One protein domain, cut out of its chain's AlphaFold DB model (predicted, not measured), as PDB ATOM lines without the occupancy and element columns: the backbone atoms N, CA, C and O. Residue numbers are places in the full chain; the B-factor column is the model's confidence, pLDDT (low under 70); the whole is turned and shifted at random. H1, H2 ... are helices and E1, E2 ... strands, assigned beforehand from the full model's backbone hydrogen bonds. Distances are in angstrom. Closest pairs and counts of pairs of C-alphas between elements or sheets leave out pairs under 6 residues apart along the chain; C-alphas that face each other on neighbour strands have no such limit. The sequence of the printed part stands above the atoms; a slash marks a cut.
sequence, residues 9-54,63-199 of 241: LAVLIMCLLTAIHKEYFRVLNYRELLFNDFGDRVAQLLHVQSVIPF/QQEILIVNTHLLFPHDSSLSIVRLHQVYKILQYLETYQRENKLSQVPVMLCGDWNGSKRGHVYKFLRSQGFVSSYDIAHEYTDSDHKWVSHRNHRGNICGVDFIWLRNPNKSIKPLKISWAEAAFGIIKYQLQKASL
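Overview. This is residues 9 to 54 and 63 to 199 of the 241 residues of an uncharacterized protein of Gossypium mustelinum (UniProt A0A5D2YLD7). A twisted five-stranded sheet has the long helix H1 over one face and the small hairpin E1 and E2 over part of the other, while H4 packs alongside H1 and the short H2 packs on both helices. The short H3 only grazes the sheet, its Ser 136 coming closest to Trp 167 of the edge strand E7 with their C-alphas 5.9 A apart, and from H3 to E7 runs a long stretch with no named element, residues 141 to 166, whose C-alphas lie 8 to 25 A from the mean of all C-alphas. The printed part has 183 residues, with four named helices and seven named strands in the order E1 E2 E3 E4 E5 H1 E6 H2 H3 E7 H4, a mixed class. The large sheet is mixed, in the order E3 E4 E5 E6 E7. The whole is compact, with a radius of gyration of the C-alphas of 16.8 A, and spans 57 by 38 by 37 A.

Arrangement. In the sheet, E3 (residues 25 to 35) and E4 (41 to 50) form a hairpin, with N 31 and O 45 at 2.8 A; E3 bends by 68 degrees at residue 28. E4 is antiparallel to E5 (65 to 72), with N 46 and O 68 at 2.8 A. E5 is parallel to E6 (110 to 115), with N 113 and O 69 at 2.7 A. E6 is antiparallel to the edge strand E7 (167 to 169), with N 112 and O 167 at 2.9 A. H1 (79 to 102) is on one face of the sheet, making two layers, helix and sheet; it lies over E4 and E5 at a height of 9.5 A. E5, H1 and E6 form a strand-helix-strand unit, two parallel strands joined through a helix, with a right-handed crossover. H4 (178 to 196) is not on the sheet; it touches H1 at a shallow tilt of 2 degrees, opposite ways, the closest C-alphas being those of Ile 83 and Ala 186, 6.5 A apart. H2 (123 to 130) only grazes the sheet and touches H1, closest at the C-alphas of Leu 86 and Val 124, 5.4 A apart. H2 also touches H4 through residues 181 to 189 of H4 alone, closest at the C-alphas of Phe 127 and Ala 185, 6.2 A apart. H3 (136 to 140) only grazes the sheet. The antiparallel hairpin E1 (9 to 13) and E2 (16 to 21), with N 11 and O 18 at 2.9 A, forms a sandwich with the large sheet, two sheets face to face; the closest C-alphas of E2 and E5, Thr 18 and Asn 70, are 6.9 A apart. In H2, H3 and H4 every O i to N i+4 pair is within hydrogen-bond range; in H1, 18 of 20 are.

Along the chain. E1 begins at C-alpha 9 (27.605, 41.468, 20.813). E3 measures 27.8 A, E4 29.0 A, E5 23.6 A, E2 17.2 A and E6 16.7 A. H1 measures 35.8 A from C-alpha 79 (49.655, 14.063, 32.369). H4 measures 27.2 A and ends at C-alpha 196 (59.333, 9.750, 35.789).

Size, cuts and confidence. The C-alphas farthest apart, of Glu 23 and Leu 199, are 58.5 A apart. Residues 55 to 62 are not printed; C-alphas 54 and 63 are 10.3 A apart across this cut. The link from H3 to E7 is long, 26 residues. Mean pLDDT of the printed part is 89.2; residues 53 to 54, 172 and 197 to 199 are under 70.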
ATOM      1  N   LEU A   9      27.376  42.452  21.866       84.00
ATOM      2  CA  LEU A   9      27.605  41.468  20.813       84.00
ATOM      3  C   LEU A   9      28.092  40.185  21.472       84.00
ATOM      4  O   LEU A   9      29.076  40.229  22.201       84.00
ATOM      5  N   ALA A  10      27.440  39.063  21.200       84.81
ATOM      6  CA  ALA A  10      27.859  37.766  21.702       84.81
ATOM      7  C   ALA A  10      28.145  36.830  20.530       84.81
ATOM      8  O   ALA A  10      27.373  36.779  19.573       84.81
ATOM      9  N   VAL A  11      29.256  36.106  20.614       83.06
ATOM     10  CA  VAL A  11      29.666  35.122  19.617       83.06
ATOM     11  C   VAL A  11      29.821  33.774  20.309       83.06
ATOM     12  O   VAL A  11      30.615  33.647  21.242       83.06
ATOM     13  N   LEU A  12      29.039  32.785  19.875       84.94
ATOM     14  CA  LEU A  12      28.958  31.451  20.471       84.94
ATOM     15  C   LEU A  12      29.357  30.394  19.444       84.94
ATOM     16  O   LEU A  12      28.743  30.314  18.386       84.94
ATOM     17  N   ILE A  13      30.320  29.544  19.795       86.06
ATOM     18  CA  ILE A  13      30.646  28.335  19.034       86.06
ATOM     19  C   ILE A  13      30.921  27.170  19.975       86.06
ATOM     20  O   ILE A  13      31.705  27.315  20.903       86.06
ATOM     21  N   MET A  14      30.285  26.016  19.744       76.56
ATOM     22  CA  MET A  14      30.503  24.774  20.508       76.56
ATOM     23  C   MET A  14      30.636  25.004  22.029       76.56
ATOM     24  O   MET A  14      31.590  24.562  22.665       76.56
ATOM     25  N   CYS A  15      29.680  25.748  22.600       84.25
ATOM     26  CA  CYS A  15      29.612  26.133  24.019       84.25
ATOM     27  C   CYS A  15      30.688  27.119  24.528       84.25
ATOM     28  O   CYS A  15      30.705  27.427  25.717       84.25
ATOM     29  N   LEU A  16      31.540  27.665  23.657       91.88
ATOM     30  CA  LEU A  16      32.450  28.768  23.959       91.88
ATOM     31  C   LEU A  16      31.819  30.109  23.557       91.88
ATOM     32  O   LEU A  16      31.508  30.333  22.386       91.88
ATOM     33  N   LEU A  17      31.637  30.999  24.535       93.62
ATOM     34  CA  LEU A  17      31.013  32.311  24.360       93.62
ATOM     35  C   LEU A  17      32.028  33.432  24.597       93.62
ATOM     36  O   LEU A  17      32.685  33.462  25.635       93.62
ATOM     37  N   THR A  18      32.072  34.403  23.687       94.56
ATOM     38  CA  THR A  18      32.732  35.694  23.914       94.56
ATOM     39  C   THR A  18      31.713  36.813  23.730       94.56
ATOM     40  O   THR A  18      31.061  36.887  22.688       94.56
ATOM     41  N   ALA A  19      31.559  37.675  24.737       94.19
ATOM     42  CA  ALA A  19      30.630  38.802  24.703       94.19
ATOM     43  C   ALA A  19      31.371  40.136  24.845       94.19
ATOM     44  O   ALA A  19      32.271  40.267  25.671       94.19
ATOM     45  N   ILE A  20      30.987  41.126  24.040       93.12
ATOM     46  CA  ILE A  20      31.629  42.440  23.962       93.12
ATOM     47  C   ILE A  20      30.571  43.540  23.996       93.12
ATOM     48  O   ILE A  20      29.539  43.451  23.333       93.12
ATOM     49  N   HIS A  21      30.832  44.601  24.756       92.00
ATOM     50  CA  HIS A  21      29.930  45.742  24.862       92.00
ATOM     51  C   HIS A  21      30.132  46.715  23.693       92.00
ATOM     52  O   HIS A  21      31.173  47.367  23.589       92.00
ATOM     53  N   LYS A  22      29.123  46.836  22.824       89.69
ATOM     54  CA  LYS A  22      29.196  47.571  21.548       89.69
ATOM     55  C   LYS A  22      29.401  49.078  21.701       89.69
ATOM     56  O   LYS A  22      29.847  49.721  20.761       89.69
ATOM     57  N   GLU A  23      29.079  49.645  22.863       89.62
ATOM     58  CA  GLU A  23      29.313  51.076  23.122       89.62
ATOM     59  C   GLU A  23      30.781  51.401  23.395       89.62
ATOM     60  O   GLU A  23      31.198  52.536  23.204       89.62
ATOM     61  N   TYR A  24      31.558  50.409  23.834       89.31
ATOM     62  CA  TYR A  24      32.979  50.583  24.133       89.31
ATOM     63  C   TYR A  24      33.863  49.998  23.043       89.31
ATOM     64  O   TYR A  24      34.960  50.497  22.821       89.31
ATOM     65  N   PHE A  25      33.388  48.962  22.350       92.38
ATOM     66  CA  PHE A  25      34.177  48.253  21.356       92.38
ATOM     67  C   PHE A  25      33.384  47.971  20.090       92.38
ATOM     68  O   PHE A  25      32.261  47.465  20.119       92.38
ATOM     69  N   ARG A  26      34.036  48.203  18.957       93.50
ATOM     70  CA  ARG A  26      33.595  47.758  17.644       93.50
ATOM     71  C   ARG A  26      34.339  46.481  17.280       93.50
ATOM     72  O   ARG A  26      35.562  46.435  17.353       93.50
ATOM     73  N   VAL A  27      33.616  45.453  16.840       95.12
ATOM     74  CA  VAL A  27      34.246  44.245  16.290       95.12
ATOM     75  C   VAL A  27      34.604  44.487  14.828       95.12
ATOM     76  O   VAL A  27      33.730  44.787  14.018       95.12
ATOM     77  N   LEU A  28      35.893  44.386  14.513       95.50
ATOM     78  CA  LEU A  28      36.442  44.535  13.166       95.50
ATOM     79  C   LEU A  28      36.455  43.202  12.416       95.50
ATOM     80  O   LEU A  28      36.214  43.168  11.213       95.50
ATOM     81  N   ASN A  29      36.736  42.100  13.117       96.31
ATOM     82  CA  ASN A  29      36.752  40.766  12.527       96.31
ATOM     83  C   ASN A  29      36.530  39.676  13.585       96.31
ATOM     84  O   ASN A  29      36.787  39.878  14.774       96.31
ATOM     85  N   TYR A  30      36.102  38.506  13.125       95.62
ATOM     86  CA  TYR A  30      35.902  37.305  13.922       95.62
ATOM     87  C   TYR A  30      36.401  36.080  13.156       95.62
ATOM     88  O   TYR A  30      36.154  35.943  11.957       95.62
ATOM     89  N   ARG A  31      37.099  35.180  13.850       95.38
ATOM     90  CA  ARG A  31      37.574  33.909  13.305       95.38
ATOM     91  C   ARG A  31      37.390  32.777  14.307       95.38
ATOM     92  O   ARG A  31      37.578  32.948  15.510       95.38
ATOM     93  N   GLU A  32      37.090  31.604  13.773       94.31
ATOM     94  CA  GLU A  32      36.969  30.347  14.506       94.31
ATOM     95  C   GLU A  32      38.187  29.473  14.236       94.31
ATOM     96  O   GLU A  32      38.671  29.390  13.106       94.31
ATOM     97  N   LEU A  33      38.684  28.818  15.280       92.38
ATOM     98  CA  LEU A  33      39.763  27.847  15.195       92.38
ATOM     99  C   LEU A  33      39.249  26.531  15.767       92.38
ATOM    100  O   LEU A  33      39.048  26.416  16.976       92.38
ATOM    101  N   LEU A  34      39.040  25.544  14.901       90.88
ATOM    102  CA  LEU A  34      38.571  24.217  15.288       90.88
ATOM    103  C   LEU A  34      39.760  23.273  15.496       90.88
ATOM    104  O   LEU A  34      40.615  23.130  14.622       90.88
ATOM    105  N   PHE A  35      39.793  22.598  16.642       86.44
ATOM    106  CA  PHE A  35      40.765  21.559  16.979       86.44
ATOM    107  C   PHE A  35      40.117  20.178  16.849       86.44
ATOM    108  O   PHE A  35      40.041  19.422  17.819       86.44
ATOM    109  N   ASN A  36      39.659  19.850  15.638       81.50
ATOM    110  CA  ASN A  36      39.022  18.562  15.319       81.50
ATOM    111  C   ASN A  36      39.967  17.366  15.524       81.50
ATOM    112  O   ASN A  36      39.533  16.225  15.596       81.50
ATOM    113  N   ASP A  37      41.274  17.617  15.611       76.69
ATOM    114  CA  ASP A  37      42.281  16.604  15.903       76.69
ATOM    115  C   ASP A  37      42.546  16.406  17.406       76.69
ATOM    116  O   ASP A  37      43.256  15.475  17.781       76.69
ATOM    117  N   PHE A  38      41.963  17.235  18.286       75.62
ATOM    118  CA  PHE A  38      42.254  17.236  19.725       75.62
ATOM    119  C   PHE A  38      41.003  17.379  20.596       75.62
ATOM    120  O   PHE A  38      40.811  18.400  21.262       75.62
ATOM    121  N   GLY A  39      40.182  16.327  20.644       73.06
ATOM    122  CA  GLY A  39      39.024  16.247  21.542       73.06
ATOM    123  C   GLY A  39      37.995  17.354  21.308       73.06
ATOM    124  O   GLY A  39      37.473  17.899  22.284       73.06
ATOM    125  N   ASP A  40      37.794  17.706  20.032       84.00
ATOM    126  CA  ASP A  40      36.779  18.628  19.507       84.00
ATOM    127  C   ASP A  40      36.731  19.983  20.223       84.00
ATOM    128  O   ASP A  40      35.676  20.515  20.568       84.00
ATOM    129  N   ARG A  41      37.915  20.544  20.494       91.81
ATOM    130  CA  ARG A  41      38.046  21.857  21.139       91.81
ATOM    131  C   ARG A  41      37.985  22.987  20.126       91.81
ATOM    132  O   ARG A  41      38.210  22.798  18.935       91.81
ATOM    133  N   VAL A  42      37.738  24.191  20.627       93.62
ATOM    134  CA  VAL A  42      37.621  25.395  19.806       93.62
ATOM    135  C   VAL A  42      38.332  26.582  20.453       93.62
ATOM    136  O   VAL A  42      38.463  26.675  21.679       93.62
ATOM    137  N   ALA A  43      38.801  27.502  19.618       96.31
ATOM    138  CA  ALA A  43      39.143  28.857  20.012       96.31
ATOM    139  C   ALA A  43      38.431  29.872  19.108       96.31
ATOM    140  O   ALA A  43      38.103  29.599  17.955       96.31
ATOM    141  N   GLN A  44      38.200  31.058  19.652       96.69
ATOM    142  CA  GLN A  44      37.638  32.209  18.956       96.69
ATOM    143  C   GLN A  44      38.676  33.320  18.947       96.69
ATOM    144  O   GLN A  44      39.205  33.633  20.006       96.69
ATOM    145  N   LEU A  45      38.935  33.938  17.796       97.56
ATOM    146  CA  LEU A  45      39.704  35.176  17.687       97.56
ATOM    147  C   LEU A  45      38.751  36.312  17.318       97.56
ATOM    148  O   LEU A  45      38.076  36.262  16.292       97.56
ATOM    149  N   LEU A  46      38.705  37.342  18.154       97.50
ATOM    150  CA  LEU A  46      37.985  38.583  17.920       97.50
ATOM    151  C   LEU A  46      39.007  39.707  17.775       97.50
ATOM    152  O   LEU A  46      39.816  39.946  18.670       97.50
ATOM    153  N   HIS A  47      38.950  40.410  16.652       97.00
ATOM    154  CA  HIS A  47      39.686  41.647  16.455       97.00
ATOM    155  C   HIS A  47      38.745  42.808  16.745       97.00
ATOM    156  O   HIS A  47      37.721  42.953  16.068       97.00
ATOM    157  N   VAL A  48      39.058  43.608  17.763       95.69
ATOM    158  CA  VAL A  48      38.201  44.713  18.191       95.69
ATOM    159  C   VAL A  48      38.955  46.021  18.313       95.69
ATOM    160  O   VAL A  48      40.154  46.043  18.565       95.69
ATOM    161  N   GLN A  49      38.213  47.107  18.159       93.94
ATOM    162  CA  GLN A  49      38.682  48.479  18.234       93.94
ATOM    163  C   GLN A  49      37.910  49.213  19.326       93.94
ATOM    164  O   GLN A  49      36.687  49.075  19.408       93.94
ATOM    165  N   SER A  50      38.604  49.995  20.151       90.94
ATOM    166  CA  SER A  50      37.957  50.886  21.112       90.94
ATOM    167  C   SER A  50      37.189  51.988  20.385       90.94
ATOM    168  O   SER A  50      37.710  52.624  19.472       90.94
ATOM    169  N   VAL A  51      35.951  52.226  20.811       86.81
ATOM    170  CA  VAL A  51      35.111  53.334  20.330       86.81
ATOM    171  C   VAL A  51      35.462  54.635  21.060       86.81
ATOM    172  O   VAL A  51      35.275  55.719  20.512       86.81
ATOM    173  N   ILE A  52      35.997  54.535  22.282       79.38
ATOM    174  CA  ILE A  52      36.385  55.679  23.112       79.38
ATOM    175  C   ILE A  52      37.918  55.706  23.222       79.38
ATOM    176  O   ILE A  52      38.497  54.726  23.700       79.38
ATOM    177  N   PRO A  53      38.599  56.790  22.814       69.12
ATOM    178  CA  PRO A  53      40.041  56.917  22.999       69.12
ATOM    179  C   PRO A  53      40.405  56.912  24.492       69.12
ATOM    180  O   PRO A  53      39.912  57.741  25.254       69.12
ATOM    181  N   PHE A  54      41.285  56.001  24.921       62.50
ATOM    182  CA  PHE A  54      41.740  55.914  26.318       62.50
ATOM    183  C   PHE A  54      42.750  57.012  26.713       62.50
ATOM    184  O   PHE A  54      42.989  57.211  27.900       62.50
ATOM    185  N   GLN A  63      44.329  54.362  16.257       71.81
ATOM    186  CA  GLN A  63      43.227  53.429  16.476       71.81
ATOM    187  C   GLN A  63      43.636  52.374  17.512       71.81
ATOM    188  O   GLN A  63      44.583  51.613  17.317       71.81
ATOM    189  N   GLN A  64      42.929  52.349  18.642       87.38
ATOM    190  CA  GLN A  64      43.225  51.445  19.752       87.38
ATOM    191  C   GLN A  64      42.568  50.090  19.506       87.38
ATOM    192  O   GLN A  64      41.411  49.863  19.861       87.38
ATOM    193  N   GLU A  65      43.316  49.205  18.862       93.12
ATOM    194  CA  GLU A  65      42.899  47.844  18.536       93.12
ATOM    195  C   GLU A  65      43.441  46.827  19.546       93.12
ATOM    196  O   GLU A  65      44.479  47.032  20.175       93.12
ATOM    197  N   ILE A  66      42.737  45.707  19.700       95.06
ATOM    198  CA  ILE A  66      43.172  44.559  20.495       95.06
ATOM    199  C   ILE A  66      42.692  43.260  19.848       95.06
ATOM    200  O   ILE A  66      41.568  43.155  19.347       95.06
ATOM    201  N   LEU A  67      43.558  42.248  19.879       97.25
ATOM    202  CA  LEU A  67      43.205  40.883  19.507       97.25
ATOM    203  C   LEU A  67      42.842  40.103  20.762       97.25
ATOM    204  O   LEU A  67      43.663  39.957  21.666       97.25
ATOM    205  N   ILE A  68      41.620  39.589  20.808       97.94
ATOM    206  CA  ILE A  68      41.107  38.779  21.908       97.94
ATOM    207  C   ILE A  68      40.966  37.353  21.404       97.94
ATOM    208  O   ILE A  68      40.226  37.103  20.456       97.94
ATOM    209  N   VAL A  69      41.646  36.413  22.046       98.25
ATOM    210  CA  VAL A  69      41.424  34.988  21.822       98.25
ATOM    211  C   VAL A  69      40.746  34.404  23.043       98.25
ATOM    212  O   VAL A  69      41.211  34.627  24.151       98.25
ATOM    213  N   ASN A  70      39.680  33.637  22.861       98.06
ATOM    214  CA  ASN A  70      39.063  32.851  23.925       98.06
ATOM    215  C   ASN A  70      39.151  31.366  23.569       98.06
ATOM    216  O   ASN A  70      39.018  31.015  22.395       98.06
ATOM    217  N   THR A  71      39.382  30.487  24.541       97.12
ATOM    218  CA  THR A  71      39.462  29.039  24.298       97.12
ATOM    219  C   THR A  71      39.106  28.213  25.534       97.12
ATOM    220  O   THR A  71      39.015  28.723  26.646       97.12
ATOM    221  N   HIS A  72      38.915  26.912  25.341       95.06
ATOM    222  CA  HIS A  72      38.828  25.936  26.419       95.06
ATOM    223  C   HIS A  72      39.612  24.693  25.994       95.06
ATOM    224  O   HIS A  72      39.164  23.918  25.143       95.06
ATOM    225  N   LEU A  73      40.804  24.514  26.565       94.56
ATOM    226  CA  LEU A  73      41.725  23.448  26.171       94.56
ATOM    227  C   LEU A  73      41.269  22.067  26.648       94.56
ATOM    228  O   LEU A  73      40.385  21.930  27.496       94.56
ATOM    229  N   LEU A  74      41.896  21.023  26.105       92.69
ATOM    230  CA  LEU A  74      41.570  19.638  26.434       92.69
ATOM    231  C   LEU A  74      41.720  19.351  27.938       92.69
ATOM    232  O   LEU A  74      42.796  19.547  28.512       92.69
ATOM    233  N   PHE A  75      40.664  18.807  28.551       88.19
ATOM    234  CA  PHE A  75      40.648  18.466  29.975       88.19
ATOM    235  C   PHE A  75      41.781  17.479  30.348       88.19
ATOM    236  O   PHE A  75      42.048  16.529  29.602       88.19
ATOM    237  N   PRO A  76      42.479  17.666  31.487       82.25
ATOM    238  CA  PRO A  76      43.663  16.894  31.839       82.25
ATOM    239  C   PRO A  76      43.297  15.560  32.498       82.25
ATOM    240  O   PRO A  76      43.488  15.377  33.698       82.25
ATOM    241  N   HIS A  77      42.790  14.607  31.713       75.44
ATOM    242  CA  HIS A  77      42.533  13.243  32.202       75.44
ATOM    243  C   HIS A  77      43.825  12.502  32.586       75.44
ATOM    244  O   HIS A  77      43.823  11.724  33.538       75.44
ATOM    245  N   ASP A  78      44.920  12.793  31.878       77.44
ATOM    246  CA  ASP A  78      46.269  12.278  32.115       77.44
ATOM    247  C   ASP A  78      47.306  13.397  31.866       77.44
ATOM    248  O   ASP A  78      47.115  14.313  31.056       77.44
ATOM    249  N   SER A  79      48.419  13.319  32.590       72.81
ATOM    250  CA  SER A  79      49.655  14.063  32.369       72.81
ATOM    251  C   SER A  79      50.208  13.944  30.942       72.81
ATOM    252  O   SER A  79      50.752  14.928  30.436       72.81
ATOM    253  N   SER A  80      50.031  12.801  30.268       74.25
ATOM    254  CA  SER A  80      50.432  12.603  28.865       74.25
ATOM    255  C   SER A  80      49.735  13.595  27.923       74.25
ATOM    256  O   SER A  80      50.365  14.146  27.025       74.25
ATOM    257  N   LEU A  81      48.484  13.972  28.211       85.12
ATOM    258  CA  LEU A  81      47.708  14.951  27.433       85.12
ATOM    259  C   LEU A  81      48.224  16.396  27.558       85.12
ATOM    260  O   LEU A  81      47.693  17.306  26.918       85.12
ATOM    261  N   SER A  82      49.261  16.642  28.364       86.31
ATOM    262  CA  SER A  82      49.915  17.955  28.424       86.31
ATOM    263  C   SER A  82      50.556  18.356  27.094       86.31
ATOM    264  O   SER A  82      50.504  19.537  26.750       86.31
ATOM    265  N   ILE A  83      51.076  17.396  26.317       89.88
ATOM    266  CA  ILE A  83      51.620  17.664  24.978       89.88
ATOM    267  C   ILE A  83      50.519  18.086  24.002       89.88
ATOM    268  O   ILE A  83      50.717  18.992  23.198       89.88
ATOM    269  N   VAL A  84      49.329  17.494  24.134       91.19
ATOM    270  CA  VAL A  84      48.162  17.832  23.314       91.19
ATOM    271  C   VAL A  84      47.713  19.262  23.600       91.19
ATOM    272  O   VAL A  84      47.566  20.050  22.669       91.19
ATOM    273  N   ARG A  85      47.592  19.648  24.878       93.44
ATOM    274  CA  ARG A  85      47.297  21.043  25.254       93.44
ATOM    275  C   ARG A  85      48.360  22.013  24.745       93.44
ATOM    276  O   ARG A  85      48.021  23.075  24.232       93.44
ATOM    277  N   LEU A  86      49.641  21.654  24.856       94.00
ATOM    278  CA  LEU A  86      50.730  22.475  24.326       94.00
ATOM    279  C   LEU A  86      50.598  22.667  22.806       94.00
ATOM    280  O   LEU A  86      50.799  23.772  22.306       94.00
ATOM    281  N   HIS A  87      50.224  21.617  22.074       93.19
ATOM    282  CA  HIS A  87      49.997  21.691  20.634       93.19
ATOM    283  C   HIS A  87      48.763  22.538  20.277       93.19
ATOM    284  O   HIS A  87      48.832  23.344  19.350       93.19
ATOM    285  N   GLN A  88      47.670  22.453  21.043       95.06
ATOM    286  CA  GLN A  88      46.518  23.351  20.879       95.06
ATOM    287  C   GLN A  88      46.937  24.824  21.027       95.06
ATOM    288  O   GLN A  88      46.618  25.647  20.172       95.06
ATOM    289  N   VAL A  89      47.731  25.148  22.054       96.38
ATOM    290  CA  VAL A  89      48.250  26.513  22.275       96.38
ATOM    291  C   VAL A  89      49.158  26.951  21.127       96.38
ATOM    292  O   VAL A  89      49.056  28.079  20.655       96.38
ATOM    293  N   TYR A  90      50.024  26.062  20.638       96.06
ATOM    294  CA  TYR A  90      50.873  26.338  19.480       96.06
ATOM    295  C   TYR A  90      50.056  26.705  18.243       96.06
ATOM    296  O   TYR A  90      50.330  27.732  17.629       96.06
ATOM    297  N   LYS A  91      49.009  25.935  17.926       95.50
ATOM    298  CA  LYS A  91      48.107  26.240  16.808       95.50
ATOM    299  C   LYS A  91      47.405  27.588  16.977       95.50
ATOM    300  O   LYS A  91      47.322  28.343  16.011       95.50
ATOM    301  N   ILE A  92      46.947  27.917  18.191       97.12
ATOM    302  CA  ILE A  92      46.366  29.235  18.498       97.12
ATOM    303  C   ILE A  92      47.366  30.347  18.168       97.12
ATOM    304  O   ILE A  92      47.017  31.305  17.479       97.12
ATOM    305  N   LEU A  93      48.613  30.219  18.627       96.62
ATOM    306  CA  LEU A  93      49.641  31.234  18.399       96.62
ATOM    307  C   LEU A  93      50.074  31.315  16.927       96.62
ATOM    308  O   LEU A  93      50.244  32.419  16.420       96.62
ATOM    309  N   GLN A  94      50.170  30.192  16.209       95.56
ATOM    310  CA  GLN A  94      50.443  30.190  14.764       95.56
ATOM    311  C   GLN A  94      49.350  30.916  13.976       95.56
ATOM    312  O   GLN A  94      49.634  31.678  13.047       95.56
ATOM    313  N   TYR A  95      48.090  30.673  14.345       95.88
ATOM    314  CA  TYR A  95      46.954  31.342  13.733       95.88
ATOM    315  C   TYR A  95      46.982  32.843  14.022       95.88
ATOM    316  O   TYR A  95      46.805  33.649  13.115       95.88
ATOM    317  N   LEU A  96      47.263  33.220  15.271       95.50
ATOM    318  CA  LEU A  96      47.403  34.610  15.685       95.50
ATOM    319  C   LEU A  96      48.519  35.331  14.912       95.50
ATOM    320  O   LEU A  96      48.273  36.403  14.370       95.50
ATOM    321  N   GLU A  97      49.716  34.744  14.802       93.81
ATOM    322  CA  GLU A  97      50.830  35.314  14.024       93.81
ATOM    323  C   GLU A  97      50.471  35.470  12.542       93.81
ATOM    324  O   GLU A  97      50.796  36.478  11.911       93.81
ATOM    325  N   THR A  98      49.758  34.487  11.985       95.06
ATOM    326  CA  THR A  98      49.264  34.533  10.606       95.06
ATOM    327  C   THR A  98      48.257  35.659  10.416       95.06
ATOM    328  O   THR A  98      48.436  36.484   9.522       95.06
ATOM    329  N   TYR A  99      47.274  35.762  11.311       96.25
ATOM    330  CA  TYR A  99      46.280  36.826  11.303       96.25
ATOM    331  C   TYR A  99      46.934  38.208  11.429       96.25
ATOM    332  O   TYR A  99      46.618  39.116  10.659       96.25
ATOM    333  N   GLN A 100      47.891  38.372  12.349       94.38
ATOM    334  CA  GLN A 100      48.627  39.626  12.520       94.38
ATOM    335  C   GLN A 100      49.396  40.010  11.254       94.38
ATOM    336  O   GLN A 100      49.340  41.162  10.832       94.38
ATOM    337  N   ARG A 101      50.081  39.057  10.615       93.88
ATOM    338  CA  ARG A 101      50.829  39.289   9.372       93.88
ATOM    339  C   ARG A 101      49.913  39.672   8.209       93.88
ATOM    340  O   ARG A 101      50.202  40.638   7.511       93.88
ATOM    341  N   GLU A 102      48.819  38.941   8.012       95.88
ATOM    342  CA  GLU A 102      47.856  39.184   6.926       95.88
ATOM    343  C   GLU A 102      47.174  40.551   7.042       95.88
ATOM    344  O   GLU A 102      46.937  41.210   6.032       95.88
ATOM    345  N   ASN A 103      46.913  41.003   8.271       94.50
ATOM    346  CA  ASN A 103      46.226  42.265   8.548       94.50
ATOM    347  C   ASN A 103      47.189  43.409   8.928       94.50
ATOM    348  O   ASN A 103      46.734  44.489   9.287       94.50
ATOM    349  N   LYS A 104      48.513  43.198   8.842       92.50
ATOM    350  CA  LYS A 104      49.562  44.184   9.185       92.50
ATOM    351  C   LYS A 104      49.481  44.715  10.633       92.50
ATOM    352  O   LYS A 104      49.830  45.859  10.902       92.50
ATOM    353  N   LEU A 105      49.090  43.864  11.581       90.69
ATOM    354  CA  LEU A 105      48.842  44.187  12.997       90.69
ATOM    355  C   LEU A 105      50.054  43.896  13.900       90.69
ATOM    356  O   LEU A 105      49.921  43.307  14.978       90.69
ATOM    357  N   SER A 106      51.261  44.262  13.460       79.06
ATOM    358  CA  SER A 106      52.509  43.924  14.169       79.06
ATOM    359  C   SER A 106      52.640  44.582  15.548       79.06
ATOM    360  O   SER A 106      53.390  44.081  16.380       79.06
ATOM    361  N   GLN A 107      51.899  45.668  15.798       84.12
ATOM    362  CA  GLN A 107      51.918  46.439  17.046       84.12
ATOM    363  C   GLN A 107      50.604  46.357  17.843       84.12
ATOM    364  O   GLN A 107      50.389  47.136  18.768       84.12
ATOM    365  N   VAL A 108      49.720  45.407  17.526       91.38
ATOM    366  CA  VAL A 108      48.445  45.270  18.245       91.38
ATOM    367  C   VAL A 108      48.616  44.386  19.489       91.38
ATOM    368  O   VAL A 108      49.151  43.275  19.375       91.38
ATOM    369  N   PRO A 109      48.179  44.839  20.681       94.38
ATOM    370  CA  PRO A 109      48.201  44.026  21.889       94.38
ATOM    371  C   PRO A 109      47.291  42.803  21.761       94.38
ATOM    372  O   PRO A 109      46.281  42.803  21.054       94.38
ATOM    373  N   VAL A 110      47.646  41.745  22.485       96.94
ATOM    374  CA  VAL A 110      46.915  40.477  22.470       96.94
ATOM    375  C   VAL A 110      46.468  40.118  23.876       96.94
ATOM    376  O   VAL A 110      47.264  40.153  24.816       96.94
ATOM    377  N   MET A 111      45.210  39.707  23.992       97.88
ATOM    378  CA  MET A 111      44.618  39.131  25.187       97.88
ATOM    379  C   MET A 111      44.171  37.695  24.896       97.88
ATOM    380  O   MET A 111      43.394  37.472  23.973       97.88
ATOM    381  N   LEU A 112      44.654  36.717  25.666       98.38
ATOM    382  CA  LEU A 112      44.196  35.328  25.576       98.38
ATOM    383  C   LEU A 112      43.426  34.966  26.847       98.38
ATOM    384  O   LEU A 112      43.972  35.043  27.943       98.38
ATOM    385  N   CYS A 113      42.186  34.531  26.699       98.19
ATOM    386  CA  CYS A 113      41.258  34.200  27.767       98.19
ATOM    387  C   CYS A 113      40.870  32.722  27.710       98.19
ATOM    388  O   CYS A 113      40.907  32.096  26.647       98.19
ATOM    389  N   GLY A 114      40.436  32.199  28.854       96.50
ATOM    390  CA  GLY A 114      39.703  30.941  28.923       96.50
ATOM    391  C   GLY A 114      40.243  29.954  29.945       96.50
ATOM    392  O   GLY A 114      41.109  30.290  30.760       96.50
ATOM    393  N   ASP A 115      39.724  28.731  29.865       95.44
ATOM    394  CA  ASP A 115      40.174  27.591  30.664       95.44
ATOM    395  C   ASP A 115      41.310  26.874  29.925       95.44
ATOM    396  O   ASP A 115      41.120  26.201  28.902       95.44
ATOM    397  N   TRP A 116      42.524  27.024  30.446       95.31
ATOM    398  CA  TRP A 116      43.727  26.451  29.849       95.31
ATOM    399  C   TRP A 116      43.963  25.009  30.288       95.31
ATOM    400  O   TRP A 116      44.869  24.353  29.766       95.31
ATOM    401  N   ASN A 117      43.192  24.503  31.257       93.31
ATOM    402  CA  ASN A 117      43.315  23.149  31.788       93.31
ATOM    403  C   ASN A 117      44.769  22.768  32.155       93.31
ATOM    404  O   ASN A 117      45.204  21.615  32.075       93.31
ATOM    405  N   GLY A 118      45.555  23.772  32.546       90.94
ATOM    406  CA  GLY A 118      46.972  23.670  32.846       90.94
ATOM    407  C   GLY A 118      47.334  24.678  33.920       90.94
ATOM    408  O   GLY A 118      47.040  25.855  33.783       90.94
ATOM    409  N   SER A 119      47.955  24.216  35.001       91.19
ATOM    410  CA  SER A 119      48.326  25.086  36.119       91.19
ATOM    411  C   SER A 119      49.525  25.978  35.789       91.19
ATOM    412  O   SER A 119      50.259  25.742  34.826       91.19
ATOM    413  N   LYS A 120      49.804  26.932  36.683       91.75
ATOM    414  CA  LYS A 120      50.990  27.800  36.637       91.75
ATOM    415  C   LYS A 120      52.330  27.048  36.586       91.75
ATOM    416  O   LYS A 120      53.291  27.511  35.984       91.75
ATOM    417  N   ARG A 121      52.397  25.838  37.153       88.62
ATOM    418  CA  ARG A 121      53.594  24.973  37.079       88.62
ATOM    419  C   ARG A 121      53.716  24.219  35.749       88.62
ATOM    420  O   ARG A 121      54.775  23.659  35.459       88.62
ATOM    421  N   GLY A 122      52.639  24.171  34.968       89.31
ATOM    422  CA  GLY A 122      52.520  23.375  33.755       89.31
ATOM    423  C   GLY A 122      53.251  23.955  32.545       89.31
ATOM    424  O   GLY A 122      53.632  25.124  32.495       89.31
ATOM    425  N   HIS A 123      53.417  23.114  31.526       90.69
ATOM    426  CA  HIS A 123      54.147  23.463  30.307       90.69
ATOM    427  C   HIS A 123      53.437  24.510  29.445       90.69
ATOM    428  O   HIS A 123      54.113  25.335  28.843       90.69
ATOM    429  N   VAL A 124      52.099  24.534  29.437       93.94
ATOM    430  CA  VAL A 124      51.314  25.572  28.742       93.94
ATOM    431  C   VAL A 124      51.630  26.957  29.301       93.94
ATOM    432  O   VAL A 124      51.955  27.866  28.542       93.94
ATOM    433  N   TYR A 125      51.614  27.095  30.630       94.50
ATOM    434  CA  TYR A 125      51.933  28.348  31.306       94.50
ATOM    435  C   TYR A 125      53.355  28.810  30.951       94.50
ATOM    436  O   TYR A 125      53.551  29.920  30.461       94.50
ATOM    437  N   LYS A 126      54.353  27.928  31.104       93.31
ATOM    438  CA  LYS A 126      55.758  28.231  30.772       93.31
ATOM    439  C   LYS A 126      55.949  28.592  29.295       93.31
ATOM    440  O   LYS A 126      56.710  29.506  28.981       93.31
ATOM    441  N   PHE A 127      55.248  27.910  28.393       95.31
ATOM    442  CA  PHE A 127      55.307  28.185  26.961       95.31
ATOM    443  C   PHE A 127      54.765  29.579  26.629       95.31
ATOM    444  O   PHE A 127      55.457  30.344  25.960       95.31
ATOM    445  N   LEU A 128      53.601  29.962  27.161       95.69
ATOM    446  CA  LEU A 128      53.043  31.305  26.968       95.69
ATOM    447  C   LEU A 128      53.974  32.398  27.511       95.69
ATOM    448  O   LEU A 128      54.225  33.387  26.820       95.69
ATOM    449  N   ARG A 129      54.579  32.183  28.688       94.12
ATOM    450  CA  ARG A 129      55.601  33.087  29.248       94.12
ATOM    451  C   ARG A 129      56.801  33.250  28.314       94.12
ATOM    452  O   ARG A 129      57.257  34.369  28.095       94.12
ATOM    453  N   SER A 130      57.272  32.158  27.706       93.06
ATOM    454  CA  SER A 130      58.364  32.202  26.716       93.06
ATOM    455  C   SER A 130      58.003  32.990  25.449       93.06
ATOM    456  O   SER A 130      58.889  33.460  24.742       93.06
ATOM    457  N   GLN A 131      56.704  33.155  25.182       94.31
ATOM    458  CA  GLN A 131      56.149  33.928  24.071       94.31
ATOM    459  C   GLN A 131      55.771  35.363  24.479       94.31
ATOM    460  O   GLN A 131      54.995  36.031  23.797       94.31
ATOM    461  N   GLY A 132      56.311  35.844  25.603       93.44
ATOM    462  CA  GLY A 132      56.146  37.219  26.074       93.44
ATOM    463  C   GLY A 132      54.783  37.524  26.695       93.44
ATOM    464  O   GLY A 132      54.534  38.681  27.038       93.44
ATOM    465  N   PHE A 133      53.911  36.523  26.855       95.69
ATOM    466  CA  PHE A 133      52.654  36.694  27.572       95.69
ATOM    467  C   PHE A 133      52.895  36.772  29.075       95.69
ATOM    468  O   PHE A 133      53.752  36.086  29.629       95.69
ATOM    469  N   VAL A 134      52.089  37.582  29.744       95.31
ATOM    470  CA  VAL A 134      52.059  37.725  31.197       95.31
ATOM    471  C   VAL A 134      50.643  37.477  31.699       95.31
ATOM    472  O   VAL A 134      49.673  37.852  31.045       95.31
ATOM    473  N   SER A 135      50.512  36.809  32.842       95.56
ATOM    474  CA  SER A 135      49.213  36.603  33.482       95.56
ATOM    475  C   SER A 135      48.751  37.921  34.104       95.56
ATOM    476  O   SER A 135      49.483  38.520  34.891       95.56
ATOM    477  N   SER A 136      47.540  38.365  33.775       96.06
ATOM    478  CA  SER A 136      46.928  39.551  34.398       96.06
ATOM    479  C   SER A 136      46.822  39.414  35.919       96.06
ATOM    480  O   SER A 136      47.102  40.369  36.638       96.06
ATOM    481  N   TYR A 137      46.495  38.214  36.410       94.06
ATOM    482  CA  TYR A 137      46.423  37.925  37.839       94.06
ATOM    483  C   TYR A 137      47.779  38.112  38.520       94.06
ATOM    484  O   TYR A 137      47.846  38.700  39.596       94.06
ATOM    485  N   ASP A 138      48.858  37.664  37.875       93.19
ATOM    486  CA  ASP A 138      50.204  37.807  38.431       93.19
ATOM    487  C   ASP A 138      50.652  39.263  38.470       93.19
ATOM    488  O   ASP A 138      51.243  39.682  39.457       93.19
ATOM    489  N   ILE A 139      50.343  40.042  37.429       93.06
ATOM    490  CA  ILE A 139      50.643  41.479  37.405       93.06
ATOM    491  C   ILE A 139      49.890  42.196  38.526       93.06
ATOM    492  O   ILE A 139      50.487  42.977  39.256       93.06
ATOM    493  N   ALA A 140      48.594  41.912  38.684       93.69
ATOM    494  CA  ALA A 140      47.748  42.580  39.671       93.69
ATOM    495  C   ALA A 140      48.145  42.282  41.127       93.69
ATOM    496  O   ALA A 140      47.847  43.082  42.008       93.69
ATOM    497  N   HIS A 141      48.800  41.146  41.381       91.38
ATOM    498  CA  HIS A 141      49.207  40.714  42.722       91.38
ATOM    499  C   HIS A 141      50.726  40.716  42.931       91.38
ATOM    500  O   HIS A 141      51.188  40.225  43.959       91.38
ATOM    501  N   GLU A 142      51.496  41.214  41.960       89.44
ATOM    502  CA  GLU A 142      52.966  41.198  41.968       89.44
ATOM    503  C   GLU A 142      53.552  39.793  42.208       89.44
ATOM    504  O   GLU A 142      54.587  39.610  42.849       89.44
ATOM    505  N   TYR A 143      52.876  38.765  41.692       89.12
ATOM    506  CA  TYR A 143      53.282  37.380  41.885       89.12
ATOM    507  C   TYR A 143      54.371  36.959  40.909       89.12
ATOM    508  O   TYR A 143      54.338  37.218  39.706       89.12
ATOM    509  N   THR A 144      55.318  36.203  41.447       85.38
ATOM    510  CA  THR A 144      56.363  35.530  40.689       85.38
ATOM    511  C   THR A 144      55.851  34.196  40.154       85.38
ATOM    512  O   THR A 144      54.829  33.670  40.598       85.38
ATOM    513  N   ASP A 145      56.593  33.573  39.237       78.75
ATOM    514  CA  ASP A 145      56.235  32.243  38.720       78.75
ATOM    515  C   ASP A 145      56.285  31.134  39.800       78.75
ATOM    516  O   ASP A 145      55.738  30.047  39.598       78.75
ATOM    517  N   SER A 146      56.874  31.425  40.968       79.44
ATOM    518  CA  SER A 146      56.925  30.528  42.128       79.44
ATOM    519  C   SER A 146      55.688  30.594  43.035       79.44
ATOM    520  O   SER A 146      55.484  29.711  43.866       79.44
ATOM    521  N   ASP A 147      54.816  31.588  42.852       83.19
ATOM    522  CA  ASP A 147      53.606  31.745  43.657       83.19
ATOM    523  C   ASP A 147      52.466  30.843  43.162       83.19
ATOM    524  O   ASP A 147      52.197  30.737  41.961       83.19
ATOM    525  N   HIS A 148      51.753  30.197  44.093       74.12
ATOM    526  CA  HIS A 148      50.747  29.162  43.785       74.12
ATOM    527  C   HIS A 148      49.379  29.404  44.429       74.12
ATOM    528  O   HIS A 148      48.627  28.468  44.680       74.12
ATOM    529  N   LYS A 149      49.054  30.669  44.696       83.56
ATOM    530  CA  LYS A 149      47.805  31.058  45.366       83.56
ATOM    531  C   LYS A 149      46.613  31.195  44.413       83.56
ATOM    532  O   LYS A 149      45.505  31.442  44.870       83.56
ATOM    533  N   TRP A 150      46.833  31.062  43.102       88.38
ATOM    534  CA  TRP A 150      45.772  31.192  42.109       88.38
ATOM    535  C   TRP A 150      44.780  30.034  42.201       88.38
ATOM    536  O   TRP A 150      45.153  28.866  42.067       88.38
ATOM    537  N   VAL A 151      43.513  30.388  42.385       90.19
ATOM    538  CA  VAL A 151      42.374  29.478  42.384       90.19
ATOM    539  C   VAL A 151      41.319  30.072  41.469       90.19
ATOM    540  O   VAL A 151      40.869  31.192  41.694       90.19
ATOM    541  N   SER A 152      40.918  29.311  40.459       90.44
ATOM    542  CA  SER A 152      39.873  29.693  39.522       90.44
ATOM    543  C   SER A 152      38.546  28.997  39.816       90.44
ATOM    544  O   SER A 152      37.514  29.660  39.877       90.44
ATOM    545  N   HIS A 153      38.545  27.682  40.055       91.12
ATOM    546  CA  HIS A 153      37.314  26.940  40.335       91.12
ATOM    547  C   HIS A 153      37.557  25.626  41.095       91.12
ATOM    548  O   HIS A 153      38.692  25.184  41.296       91.12
ATOM    549  N   ARG A 154      36.464  24.977  41.517       91.62
ATOM    550  CA  ARG A 154      36.464  23.605  42.041       91.62
ATOM    551  C   ARG A 154      35.979  22.655  40.950       91.62
ATOM    552  O   ARG A 154      34.871  22.820  40.451       91.62
ATOM    553  N   ASN A 155      36.800  21.686  40.558       85.88
ATOM    554  CA  ASN A 155      36.444  20.776  39.469       85.88
ATOM    555  C   ASN A 155      35.403  19.721  39.907       85.88
ATOM    556  O   ASN A 155      35.079  19.599  41.089       85.88
ATOM    557  N   HIS A 156      34.918  18.904  38.964       83.31
ATOM    558  CA  HIS A 156      33.916  17.855  39.231       83.31
ATOM    559  C   HIS A 156      34.374  16.782  40.238       83.31
ATOM    560  O   HIS A 156      33.544  16.070  40.795       83.31
ATOM    561  N   ARG A 157      35.686  16.665  40.497       85.62
ATOM    562  CA  ARG A 157      36.269  15.781  41.525       85.62
ATOM    563  C   ARG A 157      36.421  16.479  42.877       85.62
ATOM    564  O   ARG A 157      37.069  15.959  43.782       85.62
ATOM    565  N   GLY A 158      35.909  17.697  43.013       87.88
ATOM    566  CA  GLY A 158      36.014  18.493  44.225       87.88
ATOM    567  C   GLY A 158      37.406  19.075  44.487       87.88
ATOM    568  O   GLY A 158      37.632  19.566  45.593       87.88
ATOM    569  N   ASN A 159      38.331  19.030  43.525       88.25
ATOM    570  CA  ASN A 159      39.682  19.576  43.680       88.25
ATOM    571  C   ASN A 159      39.668  21.077  43.377       88.25
ATOM    572  O   ASN A 159      38.984  21.512  42.451       88.25
ATOM    573  N   ILE A 160      40.440  21.852  44.133       91.31
ATOM    574  CA  ILE A 160      40.642  23.280  43.873       91.31
ATOM    575  C   ILE A 160      41.661  23.422  42.737       91.31
ATOM    576  O   ILE A 160      42.735  22.822  42.783       91.31
ATOM    577  N   CYS A 161      41.321  24.187  41.704       90.06
ATOM    578  CA  CYS A 161      42.117  24.331  40.491       90.06
ATOM    579  C   CYS A 161      42.348  25.810  40.179       90.06
ATOM    580  O   CYS A 161      41.442  26.617  40.339       90.06
ATOM    581  N   GLY A 162      43.554  26.151  39.720       93.12
ATOM    582  CA  GLY A 162      43.898  27.454  39.145       93.12
ATOM    583  C   GLY A 162      44.355  27.261  37.704       93.12
ATOM    584  O   GLY A 162      45.551  27.074  37.458       93.12
ATOM    585  N   VAL A 163      43.393  27.203  36.782       93.94
ATOM    586  CA  VAL A 163      43.609  26.833  35.365       93.94
ATOM    587  C   VAL A 163      43.011  27.824  34.368       93.94
ATOM    588  O   VAL A 163      43.382  27.809  33.194       93.94
ATOM    589  N   ASP A 164      42.135  28.707  34.833       96.12
ATOM    590  CA  ASP A 164      41.607  29.816  34.048       96.12
ATOM    591  C   ASP A 164      42.608  30.970  34.081       96.12
ATOM    592  O   ASP A 164      43.125  31.311  35.145       96.12
ATOM    593  N   PHE A 165      42.906  31.571  32.934       96.81
ATOM    594  CA  PHE A 165      43.853  32.684  32.866       96.81
ATOM    595  C   PHE A 165      43.427  33.697  31.814       96.81
ATOM    596  O   PHE A 165      42.946  33.334  30.737       96.81
ATOM    597  N   ILE A 166      43.699  34.965  32.118       97.94
ATOM    598  CA  ILE A 166      43.720  36.053  31.144       97.94
ATOM    599  C   ILE A 166      45.181  36.459  30.963       97.94
ATOM    600  O   ILE A 166      45.807  37.014  31.872       97.94
ATOM    601  N   TRP A 167      45.718  36.149  29.792       97.88
ATOM    602  CA  TRP A 167      47.078  36.439  29.367       97.88
ATOM    603  C   TRP A 167      47.121  37.717  28.555       97.88
ATOM    604  O   TRP A 167      46.281  37.921  27.687       97.88
ATOM    605  N   LEU A 168      48.141  38.533  28.782       97.12
ATOM    606  CA  LEU A 168      48.338  39.806  28.104       97.12
ATOM    607  C   LEU A 168      49.703  39.807  27.419       97.12
ATOM    608  O   LEU A 168      50.696  39.387  28.013       97.12
ATOM    609  N   ARG A 169      49.770  40.300  26.184       94.75
ATOM    610  CA  ARG A 169      51.029  40.538  25.470       94.75
ATOM    611  C   ARG A 169      51.001  41.898  24.794       94.75
ATOM    612  O   ARG A 169      50.129  42.171  23.974       94.75
ATOM    613  N   ASN A 170      52.001  42.710  25.117       90.00
ATOM    614  CA  ASN A 170      52.300  43.969  24.439       90.00
ATOM    615  C   ASN A 170      53.373  43.693  23.356       90.00
ATOM    616  O   ASN A 170      54.284  42.910  23.641       90.00
ATOM    617  N   PRO A 171      53.323  44.290  22.150       80.38
ATOM    618  CA  PRO A 171      54.213  43.943  21.035       80.38
ATOM    619  C   PRO A 171      55.667  44.402  21.213       80.38
ATOM    620  O   PRO A 171      56.533  44.039  20.425       80.38
ATOM    621  N   ASN A 172      55.969  45.164  22.265       69.44
ATOM    622  CA  ASN A 172      57.244  45.874  22.420       69.44
ATOM    623  C   ASN A 172      58.410  45.001  22.916       69.44
ATOM    624  O   ASN A 172      59.437  45.528  23.342       69.44
ATOM    625  N   LYS A 173      58.265  43.674  22.929       70.56
ATOM    626  CA  LYS A 173      59.306  42.759  23.410       70.56
ATOM    627  C   LYS A 173      59.779  41.887  22.260       70.56
ATOM    628  O   LYS A 173      58.957  41.331  21.545       70.56
ATOM    629  N   SER A 174      61.095  41.751  22.101       75.62
ATOM    630  CA  SER A 174      61.669  40.727  21.222       75.62
ATOM    631  C   SER A 174      61.283  39.345  21.753       75.62
ATOM    632  O   SER A 174      61.429  39.081  22.948       75.62
ATOM    633  N   ILE A 175      60.754  38.487  20.880       84.31
ATOM    634  CA  ILE A 175      60.244  37.160  21.238       84.31
ATOM    635  C   ILE A 175      61.011  36.116  20.441       84.31
ATOM    636  O   ILE A 175      61.295  36.280  19.255       84.31
ATOM    637  N   LYS A 176      61.330  35.012  21.109       87.19
ATOM    638  CA  LYS A 176      61.910  33.840  20.469       87.19
ATOM    639  C   LYS A 176      60.933  33.249  19.439       87.19
ATOM    640  O   LYS A 176      59.744  33.158  19.748       87.19
ATOM    641  N   PRO A 177      61.402  32.781  18.264       91.56
ATOM    642  CA  PRO A 177      60.524  32.192  17.258       91.56
ATOM    643  C   PRO A 177      59.646  31.073  17.828       91.56
ATOM    644  O   PRO A 177      60.150  30.149  18.475       91.56
ATOM    645  N   LEU A 178      58.346  31.129  17.525       92.88
ATOM    646  CA  LEU A 178      57.321  30.245  18.084       92.88
ATOM    647  C   LEU A 178      57.675  28.756  17.958       92.88
ATOM    648  O   LEU A 178      57.528  27.993  18.912       92.88
ATOM    649  N   LYS A 179      58.200  28.340  16.798       92.56
ATOM    650  CA  LYS A 179      58.612  26.949  16.539       92.56
ATOM    651  C   LYS A 179      59.722  26.476  17.484       92.56
ATOM    652  O   LYS A 179      59.696  25.324  17.907       92.56
ATOM    653  N   ILE A 180      60.671  27.348  17.829       90.69
ATOM    654  CA  ILE A 180      61.783  26.991  18.720       90.69
ATOM    655  C   ILE A 180      61.270  26.869  20.155       90.69
ATOM    656  O   ILE A 180      61.516  25.857  20.804       90.69
ATOM    657  N   SER A 181      60.497  27.849  20.631       91.75
ATOM    658  CA  SER A 181      59.894  27.791  21.969       91.75
ATOM    659  C   SER A 181      58.953  26.599  22.141       91.75
ATOM    660  O   SER A 181      58.914  25.991  23.209       91.75
ATOM    661  N   TRP A 182      58.209  26.236  21.092       93.56
ATOM    662  CA  TRP A 182      57.351  25.058  21.123       93.56
ATOM    663  C   TRP A 182      58.164  23.770  21.204       93.56
ATOM    664  O   TRP A 182      57.865  22.925  22.046       93.56
ATOM    665  N   ALA A 183      59.212  23.639  20.382       89.75
ATOM    666  CA  ALA A 183      60.089  22.476  20.415       89.75
ATOM    667  C   ALA A 183      60.703  22.294  21.810       89.75
ATOM    668  O   ALA A 183      60.628  21.208  22.371       89.75
ATOM    669  N   GLU A 184      61.221  23.361  22.422       90.31
ATOM    670  CA  GLU A 184      61.770  23.313  23.783       90.31
ATOM    671  C   GLU A 184      60.737  22.887  24.828       90.31
ATOM    672  O   GLU A 184      61.030  22.057  25.690       90.31
ATOM    673  N   ALA A 185      59.515  23.416  24.745       91.00
ATOM    674  CA  ALA A 185      58.441  23.031  25.650       91.00
ATOM    675  C   ALA A 185      58.033  21.557  25.462       91.00
ATOM    676  O   ALA A 185      57.836  20.852  26.455       91.00
ATOM    677  N   ALA A 186      57.960  21.077  24.218       89.25
ATOM    678  CA  ALA A 186      57.654  19.689  23.885       89.25
ATOM    679  C   ALA A 186      58.750  18.730  24.376       89.25
ATOM    680  O   ALA A 186      58.452  17.766  25.083       89.25
ATOM    681  N   PHE A 187      60.022  19.033  24.095       86.88
ATOM    682  CA  PHE A 187      61.160  18.269  24.613       86.88
ATOM    683  C   PHE A 187      61.198  18.269  26.144       86.88
ATOM    684  O   PHE A 187      61.490  17.239  26.746       86.88
ATOM    685  N   GLY A 188      60.839  19.382  26.788       85.19
ATOM    686  CA  GLY A 188      60.716  19.457  28.243       85.19
ATOM    687  C   GLY A 188      59.660  18.505  28.816       85.19
ATOM    688  O   GLY A 188      59.904  17.889  29.853       85.19
ATOM    689  N   ILE A 189      58.513  18.347  28.141       86.00
ATOM    690  CA  ILE A 189      57.480  17.363  28.519       86.00
ATOM    691  C   ILE A 189      58.023  15.942  28.371       86.00
ATOM    692  O   ILE A 189      57.908  15.145  29.300       86.00
ATOM    693  N   ILE A 190      58.625  15.633  27.219       83.06
ATOM    694  CA  ILE A 190      59.168  14.300  26.923       83.06
ATOM    695  C   ILE A 190      60.228  13.923  27.962       83.06
ATOM    696  O   ILE A 190      60.137  12.863  28.575       83.06
ATOM    697  N   LYS A 191      61.177  14.828  28.236       80.25
ATOM    698  CA  LYS A 191      62.221  14.626  29.245       80.25
ATOM    699  C   LYS A 191      61.630  14.346  30.629       80.25
ATOM    700  O   LYS A 191      62.064  13.408  31.287       80.25
ATOM    701  N   TYR A 192      60.627  15.118  31.054       81.62
ATOM    702  CA  TYR A 192      59.971  14.914  32.348       81.62
ATOM    703  C   TYR A 192      59.305  13.533  32.455       81.62
ATOM    704  O   TYR A 192      59.427  12.867  33.483       81.62
ATOM    705  N   GLN A 193      58.630  13.078  31.395       77.62
ATOM    706  CA  GLN A 193      57.984  11.763  31.393       77.62
ATOM    707  C   GLN A 193      59.005  10.617  31.415       77.62
ATOM    708  O   GLN A 193      58.820   9.660  32.163       77.62
ATOM    709  N   LEU A 194      60.114  10.740  30.680       74.25
ATOM    710  CA  LEU A 194      61.197   9.750  30.703       74.25
ATOM    711  C   LEU A 194      61.875   9.662  32.078       74.25
ATOM    712  O   LEU A 194      62.110   8.564  32.576       74.25
ATOM    713  N   GLN A 195      62.114  10.803  32.735       72.31
ATOM    714  CA  GLN A 195      62.629  10.835  34.112       72.31
ATOM    715  C   GLN A 195      61.670  10.150  35.095       72.31
ATOM    716  O   GLN A 195      62.097   9.390  35.963       72.31
ATOM    717  N   LYS A 196      60.360  10.391  34.955       73.31
ATOM    718  CA  LYS A 196      59.333   9.750  35.789       73.31
ATOM    719  C   LYS A 196      59.287   8.231  35.589       73.31
ATOM    720  O   LYS A 196      58.993   7.516  36.540       73.31
ATOM    721  N   ALA A 197      59.609   7.747  34.390       69.94
ATOM    722  CA  ALA A 197      59.713   6.325  34.068       69.94
ATOM    723  C   ALA A 197      61.014   5.658  34.579       69.94
ATOM    724  O   ALA A 197      61.325   4.542  34.175       69.94
ATOM    725  N   SER A 198      61.765   6.316  35.475       61.28
ATOM    726  CA  SER A 198      62.977   5.787  36.123       61.28
ATOM    727  C   SER A 198      64.155   5.500  35.184       61.28
ATOM    728  O   SER A 198      65.027   4.697  35.510       61.28
ATOM    729  N   LEU A 199      64.238   6.202  34.054       58.19
ATOM    730  CA  LEU A 199      65.463   6.245  33.261       58.19
ATOM    731  C   LEU A 199      66.437   7.263  33.878       58.19
ATOM    732  O   LEU A 199      66.100   8.441  34.025       58.19
TER     733      LEU A 199